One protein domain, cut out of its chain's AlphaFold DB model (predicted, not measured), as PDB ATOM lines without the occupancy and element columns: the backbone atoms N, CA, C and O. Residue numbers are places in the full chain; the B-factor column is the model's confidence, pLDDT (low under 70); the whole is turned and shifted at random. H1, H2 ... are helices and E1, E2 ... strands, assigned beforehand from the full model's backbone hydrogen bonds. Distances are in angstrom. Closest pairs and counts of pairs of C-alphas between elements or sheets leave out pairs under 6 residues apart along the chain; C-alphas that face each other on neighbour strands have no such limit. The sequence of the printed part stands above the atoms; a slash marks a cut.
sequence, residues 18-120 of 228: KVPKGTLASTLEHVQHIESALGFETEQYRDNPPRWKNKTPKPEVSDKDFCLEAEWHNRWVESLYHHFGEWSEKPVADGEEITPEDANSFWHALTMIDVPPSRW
ATOM      1  N   LYS A  18     158.366 127.552 190.877       97.44
ATOM      2  CA  LYS A  18     159.183 127.378 192.088       97.44
ATOM      3  C   LYS A  18     160.463 128.199 192.022       97.44
ATOM      4  O   LYS A  18     161.348 127.899 191.220       97.44
ATOM      5  N   VAL A  19     160.588 129.155 192.930       97.19
ATOM      6  CA  VAL A  19     161.655 130.162 192.983       97.19
ATOM      7  C   VAL A  19     162.370 130.134 194.344       97.19
ATOM      8  O   VAL A  19     161.885 129.490 195.276       97.19
ATOM      9  N   PRO A  20     163.539 130.775 194.516       98.31
ATOM     10  CA  PRO A  20     164.167 130.921 195.825       98.31
ATOM     11  C   PRO A  20     163.237 131.586 196.846       98.31
ATOM     12  O   PRO A  20     162.428 132.443 196.513       98.31
ATOM     13  N   LYS A  21     163.360 131.207 198.120       98.31
ATOM     14  CA  LYS A  21     162.561 131.806 199.200       98.31
ATOM     15  C   LYS A  21     162.806 133.317 199.290       98.31
ATOM     16  O   LYS A  21     163.960 133.743 199.324       98.31
ATOM     17  N   GLY A  22     161.733 134.097 199.410       97.94
ATOM     18  CA  GLY A  22     161.771 135.556 199.529       97.94
ATOM     19  C   GLY A  22     161.750 136.320 198.200       97.94
ATOM     20  O   GLY A  22     161.719 137.550 198.227       97.94
ATOM     21  N   THR A  23     161.732 135.637 197.053       97.81
ATOM     22  CA  THR A  23     161.607 136.264 195.732       97.81
ATOM     23  C   THR A  23     160.316 137.073 195.602       97.81
ATOM     24  O   THR A  23     160.380 138.213 195.147       97.81
ATOM     25  N   LEU A  24     159.162 136.548 196.027       97.31
ATOM     26  CA  LEU A  24     157.885 137.268 195.968       97.31
ATOM     27  C   LEU A  24     157.925 138.535 196.829       97.31
ATOM     28  O   LEU A  24     157.575 139.615 196.361       97.31
ATOM     29  N   ALA A  25     158.400 138.414 198.070       98.31
ATOM     30  CA  ALA A  25     158.498 139.544 198.990       98.31
ATOM     31  C   ALA A  25     159.429 140.642 198.449       98.31
ATOM     32  O   ALA A  25     159.048 141.809 198.426       98.31
ATOM     33  N   SER A  26     160.610 140.262 197.952       98.25
ATOM     34  CA  SER A  26     161.564 141.199 197.349       98.25
ATOM     35  C   SER A  26     161.018 141.842 196.071       98.25
ATOM     36  O   SER A  26     161.253 143.023 195.830       98.25
ATOM     37  N   THR A  27     160.262 141.089 195.270       97.88
ATOM     38  CA  THR A  27     159.605 141.607 194.063       97.88
ATOM     39  C   THR A  27     158.586 142.681 194.430       97.88
ATOM     40  O   THR A  27     158.626 143.777 193.881       97.88
ATOM     41  N   LEU A  28     157.715 142.407 195.404       97.81
ATOM     42  CA  LEU A  28     156.716 143.365 195.879       97.81
ATOM     43  C   LEU A  28     157.344 144.626 196.484       97.81
ATOM     44  O   LEU A  28     156.857 145.727 196.234       97.81
ATOM     45  N   GLU A  29     158.433 144.477 197.240       98.50
ATOM     46  CA  GLU A  29     159.195 145.604 197.787       98.50
ATOM     47  C   GLU A  29     159.763 146.495 196.671       98.50
ATOM     48  O   GLU A  29     159.629 147.719 196.729       98.50
ATOM     49  N   HIS A  30     160.326 145.893 195.618       98.38
ATOM     50  CA  HIS A  30     160.833 146.628 194.456       98.38
ATOM     51  C   HIS A  30     159.726 147.399 193.733       98.38
ATOM     52  O   HIS A  30     159.886 148.584 193.439       98.38
ATOM     53  N   VAL A  31     158.579 146.753 193.486       97.62
ATOM     54  CA  VAL A  31     157.415 147.405 192.861       97.62
ATOM     55  C   VAL A  31     156.956 148.599 193.690       97.62
ATOM     56  O   VAL A  31     156.798 149.694 193.151       97.62
ATOM     57  N   GLN A  32     156.810 148.415 195.003       98.06
ATOM     58  CA  GLN A  32     156.391 149.481 195.907       98.06
ATOM     59  C   GLN A  32     157.376 150.658 195.907       98.06
ATOM     60  O   GLN A  32     156.946 151.815 195.920       98.06
ATOM     61  N   HIS A  33     158.685 150.386 195.889       98.19
ATOM     62  CA  HIS A  33     159.699 151.437 195.801       98.19
ATOM     63  C   HIS A  33     159.533 152.246 194.518       98.19
ATOM     64  O   HIS A  33     159.424 153.466 194.594       98.19
ATOM     65  N   ILE A  34     159.461 151.591 193.356       97.94
ATOM     66  CA  ILE A  34     159.365 152.276 192.057       97.94
ATOM     67  C   ILE A  34     158.080 153.099 191.956       97.94
ATOM     68  O   ILE A  34     158.117 154.264 191.555       97.94
ATOM     69  N   GLU A  35     156.951 152.533 192.387       97.25
ATOM     70  CA  GLU A  35     155.670 153.240 192.434       97.25
ATOM     71  C   GLU A  35     155.730 154.469 193.348       97.25
ATOM     72  O   GLU A  35     155.239 155.537 192.982       97.25
ATOM     73  N   SER A  36     156.392 154.367 194.503       97.50
ATOM     74  CA  SER A  36     156.574 155.496 195.414       97.50
ATOM     75  C   SER A  36     157.550 156.547 194.872       97.50
ATOM     76  O   SER A  36     157.272 157.741 194.984       97.50
ATOM     77  N   ALA A  37     158.687 156.127 194.314       97.56
ATOM     78  CA  ALA A  37     159.776 157.001 193.877       97.56
ATOM     79  C   ALA A  37     159.398 157.806 192.628       97.56
ATOM     80  O   ALA A  37     159.652 159.008 192.558       97.56
ATOM     81  N   LEU A  38     158.737 157.162 191.662       97.31
ATOM     82  CA  LEU A  38     158.292 157.801 190.422       97.31
ATOM     83  C   LEU A  38     156.855 158.320 190.503       97.31
ATOM     84  O   LEU A  38     156.431 159.135 189.680       97.31
ATOM     85  N   GLY A  39     156.106 157.884 191.516       96.75
ATOM     86  CA  GLY A  39     154.709 158.243 191.706       96.75
ATOM     87  C   GLY A  39     153.777 157.590 190.688       96.75
ATOM     88  O   GLY A  39     152.759 158.193 190.344       96.75
ATOM     89  N   PHE A  40     154.127 156.399 190.195       95.81
ATOM     90  CA  PHE A  40     153.260 155.617 189.318       95.81
ATOM     91  C   PHE A  40     152.042 155.106 190.086       95.81
ATOM     92  O   PHE A  40     152.140 154.639 191.217       95.81
ATOM     93  N   GLU A  41     150.875 155.209 189.455       94.94
ATOM     94  CA  GLU A  41     149.612 154.732 190.011       94.94
ATOM     95  C   GLU A  41     149.205 153.437 189.319       94.94
ATOM     96  O   GLU A  41     149.079 153.399 188.091       94.94
ATOM     97  N   THR A  42     148.938 152.401 190.105       94.19
ATOM     98  CA  THR A  42     148.390 151.148 189.589       94.19
ATOM     99  C   THR A  42     146.876 151.252 189.454       94.19
ATOM    100  O   THR A  42     146.167 151.641 190.381       94.19
ATOM    101  N   GLU A  43     146.370 150.915 188.272       93.00
ATOM    102  CA  GLU A  43     144.946 150.834 187.974       93.00
ATOM    103  C   GLU A  43     144.572 149.432 187.498       93.00
ATOM    104  O   GLU A  43     145.358 148.733 186.858       93.00
ATOM    105  N   GLN A  44     143.331 149.043 187.773       90.50
ATOM    106  CA  GLN A  44     142.748 147.808 187.275       90.50
ATOM    107  C   GLN A  44     141.361 148.109 186.711       90.50
ATOM    108  O   GLN A  44     140.495 148.649 187.404       90.50
ATOM    109  N   TYR A  45     141.144 147.782 185.436       85.81
ATOM    110  CA  TYR A  45     139.844 147.953 184.790       85.81
ATOM    111  C   TYR A  45     139.145 146.602 184.631       85.81
ATOM    112  O   TYR A  45     139.526 145.806 183.774       85.81
ATOM    113  N   ARG A  46     138.077 146.381 185.412       90.12
ATOM    114  CA  ARG A  46     137.329 145.110 185.454       90.12
ATOM    115  C   ARG A  46     138.275 143.936 185.737       90.12
ATOM    116  O   ARG A  46     139.086 144.031 186.648       90.12
ATOM    117  N   ASP A  47     138.180 142.876 184.944       83.75
ATOM    118  CA  ASP A  47     138.943 141.639 185.094       83.75
ATOM    119  C   ASP A  47     140.303 141.685 184.375       83.75
ATOM    120  O   ASP A  47     140.979 140.664 184.267       83.75
ATOM    121  N   ASN A  48     140.716 142.849 183.856       83.12
ATOM    122  CA  ASN A  48     142.049 142.984 183.276       83.12
ATOM    123  C   ASN A  48     143.116 142.890 184.380       83.12
ATOM    124  O   ASN A  48     142.854 143.325 185.508       83.12
ATOM    125  N   PRO A  49     144.326 142.396 184.064       82.94
ATOM    126  CA  PRO A  49     145.463 142.506 184.965       82.94
ATOM    127  C   PRO A  49     145.718 143.970 185.365       82.94
ATOM    128  O   PRO A  49     145.458 144.874 184.554       82.94
ATOM    129  N   PRO A  50     146.218 144.225 186.588       89.69
ATOM    130  CA  PRO A  50     146.685 145.548 186.979       89.69
ATOM    131  C   PRO A  50     147.705 146.098 185.980       89.69
ATOM    132  O   PRO A  50     148.394 145.347 185.288       89.69
ATOM    133  N   ARG A  51     147.795 147.422 185.889       90.81
ATOM    134  CA  ARG A  51     148.809 148.124 185.094       90.81
ATOM    135  C   ARG A  51     149.146 149.471 185.712       90.81
ATOM    136  O   ARG A  51     148.299 150.062 186.379       90.81
ATOM    137  N   TRP A  52     150.314 150.023 185.402       93.31
ATOM    138  CA  TRP A  52     150.547 151.446 185.643       93.31
ATOM    139  C   TRP A  52     149.678 152.291 184.706       93.31
ATOM    140  O   TRP A  52     149.724 152.145 183.483       93.31
ATOM    141  N   LYS A  53     148.880 153.187 185.289       91.31
ATOM    142  CA  LYS A  53     147.962 154.102 184.595       91.31
ATOM    143  C   LYS A  53     148.687 155.042 183.637       91.31
ATOM    144  O   LYS A  53     148.205 155.327 182.543       91.31
ATOM    145  N   ASN A  54     149.846 155.532 184.058       87.06
ATOM    146  CA  ASN A  54     150.811 156.220 183.217       87.06
ATOM    147  C   ASN A  54     152.221 155.785 183.643       87.06
ATOM    148  O   ASN A  54     152.437 155.400 184.788       87.06
ATOM    149  N   LYS A  55     153.168 155.835 182.703       87.88
ATOM    150  CA  LYS A  55     154.603 155.624 182.964       87.88
ATOM    151  C   LYS A  55     155.362 156.957 182.938       87.88
ATOM    152  O   LYS A  55     156.563 157.006 182.699       87.88
ATOM    153  N   THR A  56     154.636 158.061 183.122       91.00
ATOM    154  CA  THR A  56     155.208 159.403 183.231       91.00
ATOM    155  C   THR A  56     155.356 159.701 184.713       91.00
ATOM    156  O   THR A  56     154.346 159.693 185.415       91.00
ATOM    157  N   PRO A  57     156.573 159.949 185.216       94.12
ATOM    158  CA  PRO A  57     156.757 160.206 186.635       94.12
ATOM    159  C   PRO A  57     156.072 161.518 187.018       94.12
ATOM    160  O   PRO A  57     155.812 162.379 186.165       94.12
ATOM    161  N   LYS A  58     155.802 161.695 188.310       93.81
ATOM    162  CA  LYS A  58     155.212 162.942 188.799       93.81
ATOM    163  C   LYS A  58     156.096 164.159 188.465       93.81
ATOM    164  O   LYS A  58     157.320 164.019 188.410       93.81
ATOM    165  N   PRO A  59     155.510 165.353 188.248       93.56
ATOM    166  CA  PRO A  59     156.258 166.546 187.834       93.56
ATOM    167  C   PRO A  59     157.410 166.945 188.766       93.56
ATOM    168  O   PRO A  59     158.373 167.557 188.318       93.56
ATOM    169  N   GLU A  60     157.306 166.622 190.054       95.81
ATOM    170  CA  GLU A  60     158.322 166.893 191.072       95.81
ATOM    171  C   GLU A  60     159.546 165.965 191.018       95.81
ATOM    172  O   GLU A  60     160.569 166.285 191.621       95.81
ATOM    173  N   VAL A  61     159.468 164.834 190.307       97.31
ATOM    174  CA  VAL A  61     160.587 163.892 190.173       97.31
ATOM    175  C   VAL A  61     161.628 164.500 189.240       97.31
ATOM    176  O   VAL A  61     161.326 164.810 188.083       97.31
ATOM    177  N   SER A  62     162.859 164.663 189.725       97.62
ATOM    178  CA  SER A  62     163.949 165.235 188.931       97.62
ATOM    179  C   SER A  62     164.349 164.317 187.767       97.62
ATOM    180  O   SER A  62     164.140 163.108 187.819       97.62
ATOM    181  N   ASP A  63     164.952 164.870 186.709       96.94
ATOM    182  CA  ASP A  63     165.482 164.066 185.589       96.94
ATOM    183  C   ASP A  63     166.525 163.053 186.063       96.94
ATOM    184  O   ASP A  63     166.562 161.921 185.585       96.94
ATOM    185  N   LYS A  64     167.337 163.448 187.049       97.19
ATOM    186  CA  LYS A  64     168.345 162.589 187.662       97.19
ATOM    187  C   LYS A  64     167.715 161.385 188.350       97.19
ATOM    188  O   LYS A  64     168.134 160.265 188.079       97.19
ATOM    189  N   ASP A  65     166.724 161.616 189.205       97.88
ATOM    190  CA  ASP A  65     166.056 160.532 189.928       97.88
ATOM    191  C   ASP A  65     165.271 159.654 188.952       97.88
ATOM    192  O   ASP A  65     165.349 158.435 189.027       97.88
ATOM    193  N   PHE A  66     164.602 160.250 187.959       97.75
ATOM    194  CA  PHE A  66     163.877 159.479 186.955       97.75
ATOM    195  C   PHE A  66     164.801 158.563 186.144       97.75
ATOM    196  O   PHE A  66     164.515 157.376 186.007       97.75
ATOM    197  N   CYS A  67     165.922 159.089 185.642       97.19
ATOM    198  CA  CYS A  67     166.912 158.299 184.913       97.19
ATOM    199  C   CYS A  67     167.505 157.179 185.779       97.19
ATOM    200  O   CYS A  67     167.635 156.051 185.308       97.19
ATOM    201  N   LEU A  68     167.844 157.485 187.037       97.12
ATOM    202  CA  LEU A  68     168.431 156.526 187.973       97.12
ATOM    203  C   LEU A  68     167.471 155.371 188.280       97.12
ATOM    204  O   LEU A  68     167.847 154.206 188.160       97.12
ATOM    205  N   GLU A  69     166.235 155.694 188.656       97.81
ATOM    206  CA  GLU A  69     165.211 154.705 188.994       97.81
ATOM    207  C   GLU A  69     164.813 153.878 187.767       97.81
ATOM    208  O   GLU A  69     164.656 152.664 187.874       97.81
ATOM    209  N   ALA A  70     164.720 154.497 186.582       96.56
ATOM    210  CA  ALA A  70     164.458 153.778 185.338       96.56
ATOM    211  C   ALA A  70     165.581 152.784 185.005       96.56
ATOM    212  O   ALA A  70     165.297 151.627 184.704       96.56
ATOM    213  N   GLU A  71     166.852 153.191 185.093       94.81
ATOM    214  CA  GLU A  71     167.993 152.305 184.824       94.81
ATOM    215  C   GLU A  71     168.062 151.144 185.824       94.81
ATOM    216  O   GLU A  71     168.266 149.991 185.437       94.81
ATOM    217  N   TRP A  72     167.855 151.430 187.113       96.06
ATOM    218  CA  TRP A  72     167.835 150.408 188.154       96.06
ATOM    219  C   TRP A  72     166.673 149.424 187.975       96.06
ATOM    220  O   TRP A  72     166.885 148.210 188.014       96.06
ATOM    221  N   HIS A  73     165.468 149.931 187.711       96.56
ATOM    222  CA  HIS A  73     164.288 149.114 187.459       96.56
ATOM    223  C   HIS A  73     164.458 148.218 186.233       96.56
ATOM    224  O   HIS A  73     164.227 147.017 186.316       96.56
ATOM    225  N   ASN A  74     164.913 148.783 185.117       94.06
ATOM    226  CA  ASN A  74     165.086 148.069 183.855       94.06
ATOM    227  C   ASN A  74     166.081 146.904 183.990       94.06
ATOM    228  O   ASN A  74     165.790 145.787 183.568       94.06
ATOM    229  N   ARG A  75     167.206 147.117 184.689       91.56
ATOM    230  CA  ARG A  75     168.158 146.038 185.016       91.56
ATOM    231  C   ARG A  75     167.549 144.963 185.909       91.56
ATOM    232  O   ARG A  75     167.845 143.780 185.746       91.56
ATOM    233  N   TRP A  76     166.727 145.366 186.876       95.38
ATOM    234  CA  TRP A  76     166.018 144.424 187.736       95.38
ATOM    235  C   TRP A  76     165.019 143.574 186.939       95.38
ATOM    236  O   TRP A  76     165.024 142.356 187.105       95.38
ATOM    237  N   VAL A  77     164.240 144.176 186.032       93.31
ATOM    238  CA  VAL A  77     163.291 143.467 185.157       93.31
ATOM    239  C   VAL A  77     164.014 142.419 184.310       93.31
ATOM    240  O   VAL A  77     163.617 141.254 184.301       93.31
ATOM    241  N   GLU A  78     165.102 142.798 183.636       88.94
ATOM    242  CA  GLU A  78     165.905 141.877 182.818       88.94
ATOM    243  C   GLU A  78     166.456 140.706 183.639       88.94
ATOM    244  O   GLU A  78     166.328 139.543 183.248       88.94
ATOM    245  N   SER A  79     167.029 141.008 184.807       91.25
ATOM    246  CA  SER A  79     167.558 140.007 185.733       91.25
ATOM    247  C   SER A  79     166.464 139.055 186.217       91.25
ATOM    248  O   SER A  79     166.655 137.838 186.243       91.25
ATOM    249  N   LEU A  80     165.286 139.579 186.557       92.56
ATOM    250  CA  LEU A  80     164.170 138.761 187.012       92.56
ATOM    251  C   LEU A  80     163.640 137.853 185.898       92.56
ATOM    252  O   LEU A  80     163.404 136.674 186.153       92.56
ATOM    253  N   TYR A  81     163.518 138.351 184.663       89.62
ATOM    254  CA  TYR A  81     163.153 137.519 183.513       89.62
ATOM    255  C   TYR A  81     164.168 136.404 183.263       89.62
ATOM    256  O   TYR A  81     163.770 135.260 183.030       89.62
ATOM    257  N   HIS A  82     165.464 136.715 183.345       87.25
ATOM    258  CA  HIS A  82     166.521 135.717 183.228       87.25
ATOM    259  C   HIS A  82     166.365 134.620 184.290       87.25
ATOM    260  O   HIS A  82     166.279 133.438 183.951       87.25
ATOM    261  N   HIS A  83     166.223 135.007 185.559       92.50
ATOM    262  CA  HIS A  83     166.035 134.067 186.660       92.50
ATOM    263  C   HIS A  83     164.747 133.244 186.540       92.50
ATOM    264  O   HIS A  83     164.764 132.040 186.786       92.50
ATOM    265  N   PHE A  84     163.629 133.851 186.131       92.06
ATOM    266  CA  PHE A  84     162.384 133.121 185.878       92.06
ATOM    267  C   PHE A  84     162.561 132.075 184.777       92.06
ATOM    268  O   PHE A  84     162.071 130.955 184.925       92.06
ATOM    269  N   GLY A  85     163.314 132.397 183.720       90.12
ATOM    270  CA  GLY A  85     163.725 131.430 182.705       90.12
ATOM    271  C   GLY A  85     164.484 130.250 183.316       90.12
ATOM    272  O   GLY A  85     164.061 129.103 183.161       90.12
ATOM    273  N   GLU A  86     165.538 130.519 184.089       91.81
ATOM    274  CA  GLU A  86     166.338 129.474 184.739       91.81
ATOM    275  C   GLU A  86     165.518 128.593 185.692       91.81
ATOM    276  O   GLU A  86     165.629 127.364 185.659       91.81
ATOM    277  N   TRP A  87     164.675 129.196 186.533       94.25
ATOM    278  CA  TRP A  87     163.854 128.473 187.507       94.25
ATOM    279  C   TRP A  87     162.711 127.697 186.852       94.25
ATOM    280  O   TRP A  87     162.273 126.686 187.400       94.25
ATOM    281  N   SER A  88     162.255 128.116 185.668       91.62
ATOM    282  CA  SER A  88     161.262 127.358 184.902       91.62
ATOM    283  C   SER A  88     161.839 126.046 184.362       91.62
ATOM    284  O   SER A  88     161.166 125.015 184.390       91.62
ATOM    285  N   GLU A  89     163.108 126.048 183.942       92.94
ATOM    286  CA  GLU A  89     163.813 124.849 183.478       92.94
ATOM    287  C   GLU A  89     164.318 123.986 184.638       92.94
ATOM    288  O   GLU A  89     164.327 122.753 184.561       92.94
ATOM    289  N   LYS A  90     164.763 124.633 185.721       95.56
ATOM    290  CA  LYS A  90     165.335 123.996 186.913       95.56
ATOM    291  C   LYS A  90     164.663 124.538 188.181       95.56
ATOM    292  O   LYS A  90     165.252 125.364 188.882       95.56
ATOM    293  N   PRO A  91     163.460 124.034 188.510       93.69
ATOM    294  CA  PRO A  91     162.714 124.446 189.695       93.69
ATOM    295  C   PRO A  91     163.521 124.319 190.992       93.69
ATOM    296  O   PRO A  91     164.179 123.303 191.235       93.69
ATOM    297  N   VAL A  92     163.425 125.322 191.867       96.19
ATOM    298  CA  VAL A  92     164.135 125.320 193.155       96.19
ATOM    299  C   VAL A  92     163.491 124.310 194.116       96.19
ATOM    300  O   VAL A  92     162.325 124.436 194.483       96.19
ATOM    301  N   ALA A  93     164.248 123.291 194.540       93.25
ATOM    302  CA  ALA A  93     163.712 122.147 195.290       93.25
ATOM    303  C   ALA A  93     163.042 122.530 196.629       93.25
ATOM    304  O   ALA A  93     161.913 122.108 196.887       93.25
ATOM    305  N   ASP A  94     163.712 123.356 197.441       94.94
ATOM    306  CA  ASP A  94     163.199 123.938 198.698       94.94
ATOM    307  C   ASP A  94     162.862 125.432 198.515       94.94
ATOM    308  O   ASP A  94     163.183 126.283 199.346       94.94
ATOM    309  N   GLY A  95     162.291 125.754 197.352       96.38
ATOM    310  CA  GLY A  95     161.848 127.093 196.989       96.38
ATOM    311  C   GLY A  95     160.478 127.462 197.554       96.38
ATOM    312  O   GLY A  95     159.776 126.625 198.126       96.38
ATOM    313  N   GLU A  96     160.095 128.719 197.363       97.81
ATOM    314  CA  GLU A  96     158.698 129.144 197.453       97.81
ATOM    315  C   GLU A  96     158.016 129.015 196.088       97.81
ATOM    316  O   GLU A  96     158.675 128.892 195.054       97.81
ATOM    317  N   GLU A  97     156.689 128.994 196.089       96.88
ATOM    318  CA  GLU A  97     155.884 128.885 194.879       96.88
ATOM    319  C   GLU A  97     155.214 130.232 194.610       96.88
ATOM    320  O   GLU A  97     154.517 130.747 195.480       96.88
ATOM    321  N   ILE A  98     155.449 130.800 193.426       95.81
ATOM    322  CA  ILE A  98     154.724 131.972 192.927       95.81
ATOM    323  C   ILE A  98     153.618 131.466 192.011       95.81
ATOM    324  O   ILE A  98     153.891 130.875 190.962       95.81
ATOM    325  N   THR A  99     152.370 131.688 192.412       93.94
ATOM    326  CA  THR A  99     151.187 131.310 191.631       93.94
ATOM    327  C   THR A  99     150.833 132.374 190.581       93.94
ATOM    328  O   THR A  99     151.312 133.511 190.661       93.94
ATOM    329  N   PRO A 100     149.981 132.053 189.589       89.56
ATOM    330  CA  PRO A 100     149.398 133.063 188.701       89.56
ATOM    331  C   PRO A 100     148.698 134.202 189.458       89.56
ATOM    332  O   PRO A 100     148.790 135.367 189.068       89.56
ATOM    333  N   GLU A 101     148.026 133.884 190.563       90.44
ATOM    334  CA  GLU A 101     147.359 134.855 191.424       90.44
ATOM    335  C   GLU A 101     148.358 135.788 192.119       90.44
ATOM    336  O   GLU A 101     148.133 136.998 192.144       90.44
ATOM    337  N   ASP A 102     149.478 135.255 192.616       93.25
ATOM    338  CA  ASP A 102     150.553 136.071 193.197       93.25
ATOM    339  C   ASP A 102     151.186 136.970 192.133       93.25
ATOM    340  O   ASP A 102     151.406 138.156 192.371       93.25
ATOM    341  N   ALA A 103     151.430 136.441 190.933       90.88
ATOM    342  CA  ALA A 103     152.033 137.187 189.833       90.88
ATOM    343  C   ALA A 103     151.233 138.443 189.456       90.88
ATOM    344  O   ALA A 103     151.824 139.487 189.176       90.88
ATOM    345  N   ASN A 104     149.899 138.393 189.536       89.12
ATOM    346  CA  ASN A 104     149.038 139.550 189.264       89.12
ATOM    347  C   ASN A 104     149.320 140.763 190.167       89.12
ATOM    348  O   ASN A 104     148.931 141.872 189.812       89.12
ATOM    349  N   SER A 105     149.988 140.579 191.309       91.94
ATOM    350  CA  SER A 105     150.336 141.673 192.222       91.94
ATOM    351  C   SER A 105     151.566 142.485 191.801       91.94
ATOM    352  O   SER A 105     151.766 143.579 192.324       91.94
ATOM    353  N   PHE A 106     152.377 141.987 190.861       93.50
ATOM    354  CA  PHE A 106     153.605 142.662 190.428       93.50
ATOM    355  C   PHE A 106     153.857 142.629 188.917       93.50
ATOM    356  O   PHE A 106     154.760 143.315 188.441       93.50
ATOM    357  N   TRP A 107     153.099 141.850 188.140       90.12
ATOM    358  CA  TRP A 107     153.388 141.639 186.718       90.12
ATOM    359  C   TRP A 107     153.391 142.930 185.898       90.12
ATOM    360  O   TRP A 107     154.158 143.079 184.950       90.12
ATOM    361  N   HIS A 108     152.551 143.891 186.278       90.44
ATOM    362  CA  HIS A 108     152.504 145.205 185.645       90.44
ATOM    363  C   HIS A 108     153.822 145.964 185.711       90.44
ATOM    364  O   HIS A 108     154.106 146.759 184.819       90.44
ATOM    365  N   ALA A 109     154.601 145.715 186.758       93.12
ATOM    366  CA  ALA A 109     155.897 146.319 186.983       93.12
ATOM    367  C   ALA A 109     157.030 145.546 186.298       93.12
ATOM    368  O   ALA A 109     158.179 145.923 186.442       93.12
ATOM    369  N   LEU A 110     156.748 144.488 185.529       91.62
ATOM    370  CA  LEU A 110     157.754 143.839 184.674       91.62
ATOM    371  C   LEU A 110     157.889 144.519 183.304       91.62
ATOM    372  O   LEU A 110     158.481 143.976 182.376       91.62
ATOM    373  N   THR A 111     157.322 145.714 183.158       89.12
ATOM    374  CA  THR A 111     157.527 146.555 181.984       89.12
ATOM    375  C   THR A 111     158.760 147.423 182.157       89.12
ATOM    376  O   THR A 111     158.915 148.099 183.167       89.12
ATOM    377  N   MET A 112     159.557 147.532 181.100       92.06
ATOM    378  CA  MET A 112     160.623 148.528 181.046       92.06
ATOM    379  C   MET A 112     160.039 149.948 181.117       92.06
ATOM    380  O   MET A 112     158.958 150.221 180.575       92.06
ATOM    381  N   ILE A 113     160.769 150.844 181.772       94.31
ATOM    382  CA  ILE A 113     160.497 152.276 181.850       94.31
ATOM    383  C   ILE A 113     161.288 152.968 180.742       94.31
ATOM    384  O   ILE A 113     162.517 152.885 180.699       94.31
ATOM    385  N   ASP A 114     160.574 153.664 179.856       93.06
ATOM    386  CA  ASP A 114     161.176 154.498 178.818       93.06
ATOM    387  C   ASP A 114     161.295 155.945 179.310       93.06
ATOM    388  O   ASP A 114     160.305 156.585 179.680       93.06
ATOM    389  N   VAL A 115     162.523 156.461 179.323       94.00
ATOM    390  CA  VAL A 115     162.793 157.863 179.644       94.00
ATOM    391  C   VAL A 115     162.835 158.617 178.316       94.00
ATOM    392  O   VAL A 115     163.659 158.280 177.468       94.00
ATOM    393  N   PRO A 116     162.011 159.653 178.098       92.56
ATOM    394  CA  PRO A 116     162.061 160.408 176.854       92.56
ATOM    395  C   PRO A 116     163.389 161.181 176.748       92.56
ATOM    396  O   PRO A 116     163.838 161.728 177.759       92.56
ATOM    397  N   PRO A 117     163.983 161.324 175.543       91.56
ATOM    398  CA  PRO A 117     165.262 162.019 175.354       91.56
ATOM    399  C   PRO A 117     165.320 163.425 175.956       91.56
ATOM    400  O   PRO A 117     166.348 163.841 176.478       91.56
ATOM    401  N   SER A 118     164.194 164.146 175.974       91.88
ATOM    402  CA  SER A 118     164.089 165.481 176.577       91.88
ATOM    403  C   SER A 118     164.316 165.523 178.093       91.88
ATOM    404  O   SER A 118     164.361 166.611 178.655       91.88
ATOM    405  N   ARG A 119     164.370 164.365 178.759       93.62
ATOM    406  CA  ARG A 119     164.604 164.209 180.201       93.62
ATOM    407  C   ARG A 119     165.877 163.424 180.516       93.62
ATOM    408  O   ARG A 119     166.101 163.069 181.669       93.62
ATOM    409  N   TRP A 120     166.683 163.089 179.509       94.50
ATOM    410  CA  TRP A 120     167.931 162.370 179.739       94.50
ATOM    411  C   TRP A 120     168.923 163.278 180.446       94.50
ATOM    412  O   TRP A 120     169.117 164.420 180.040       94.50
TER     413      TRP A 120
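This is residues 18 to 120 of the 228 residues of an uncharacterized protein of Nitrospiraceae bacterium (UniProt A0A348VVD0). A long helix, H2, and a shorter one, H1, form a splayed helical hairpin. Residues 96 to 110, with E1, H3 and H4, fold back over it, and a loop around residues 43 to 50 reaches away from it. You read 103 residues, mostly helix by class, with four named helices and one strand in the order H1, H2, E1, H3, H4. The whole is only just compact, close to loose, with a radius of gyration of the C-alphas of 14.9 A, and only just elongated, spanning 46 by 31 by 18 A.

Start with H1, residues 23 to 38, and H2, residues 63 to 89. They run opposite ways at a shallow tilt of 19 degrees and touch through residues 34 to 38 and 66 to 73 alone; the closest C-alphas, those of Leu 38 and Phe 66, are 6.8 A apart. In both helices every O i to N i+4 pair is within hydrogen-bond range. E1, residues 96 to 98, pairs with no named strand, but its residues 96 to 97 pair antiparallel with residues 18 to 19. H3, residues 100 to 103, is apart from H2. H4, residues 107 to 110, is close to but not clearly touching H2; their closest C-alphas, Val 77 and Leu 110, are 5.6 A apart. H3 and H4 are too short for an O i to N i+4 pair.

Find C-alpha 23 at (161.607, 136.264, 195.732); H1 runs 22.4 A from there. H2 runs 39.3 A to C-alpha 89 at (163.813, 124.849, 183.478). E1 spans 6.7 A, H3 5.0 A and H4 5.3 A.

The C-alphas farthest apart, Ala 93 and Ser 118, are 47.2 A apart. The H1 to H2 link is long. The printed part has no cut, and no printed residue is under 70 in pLDDT.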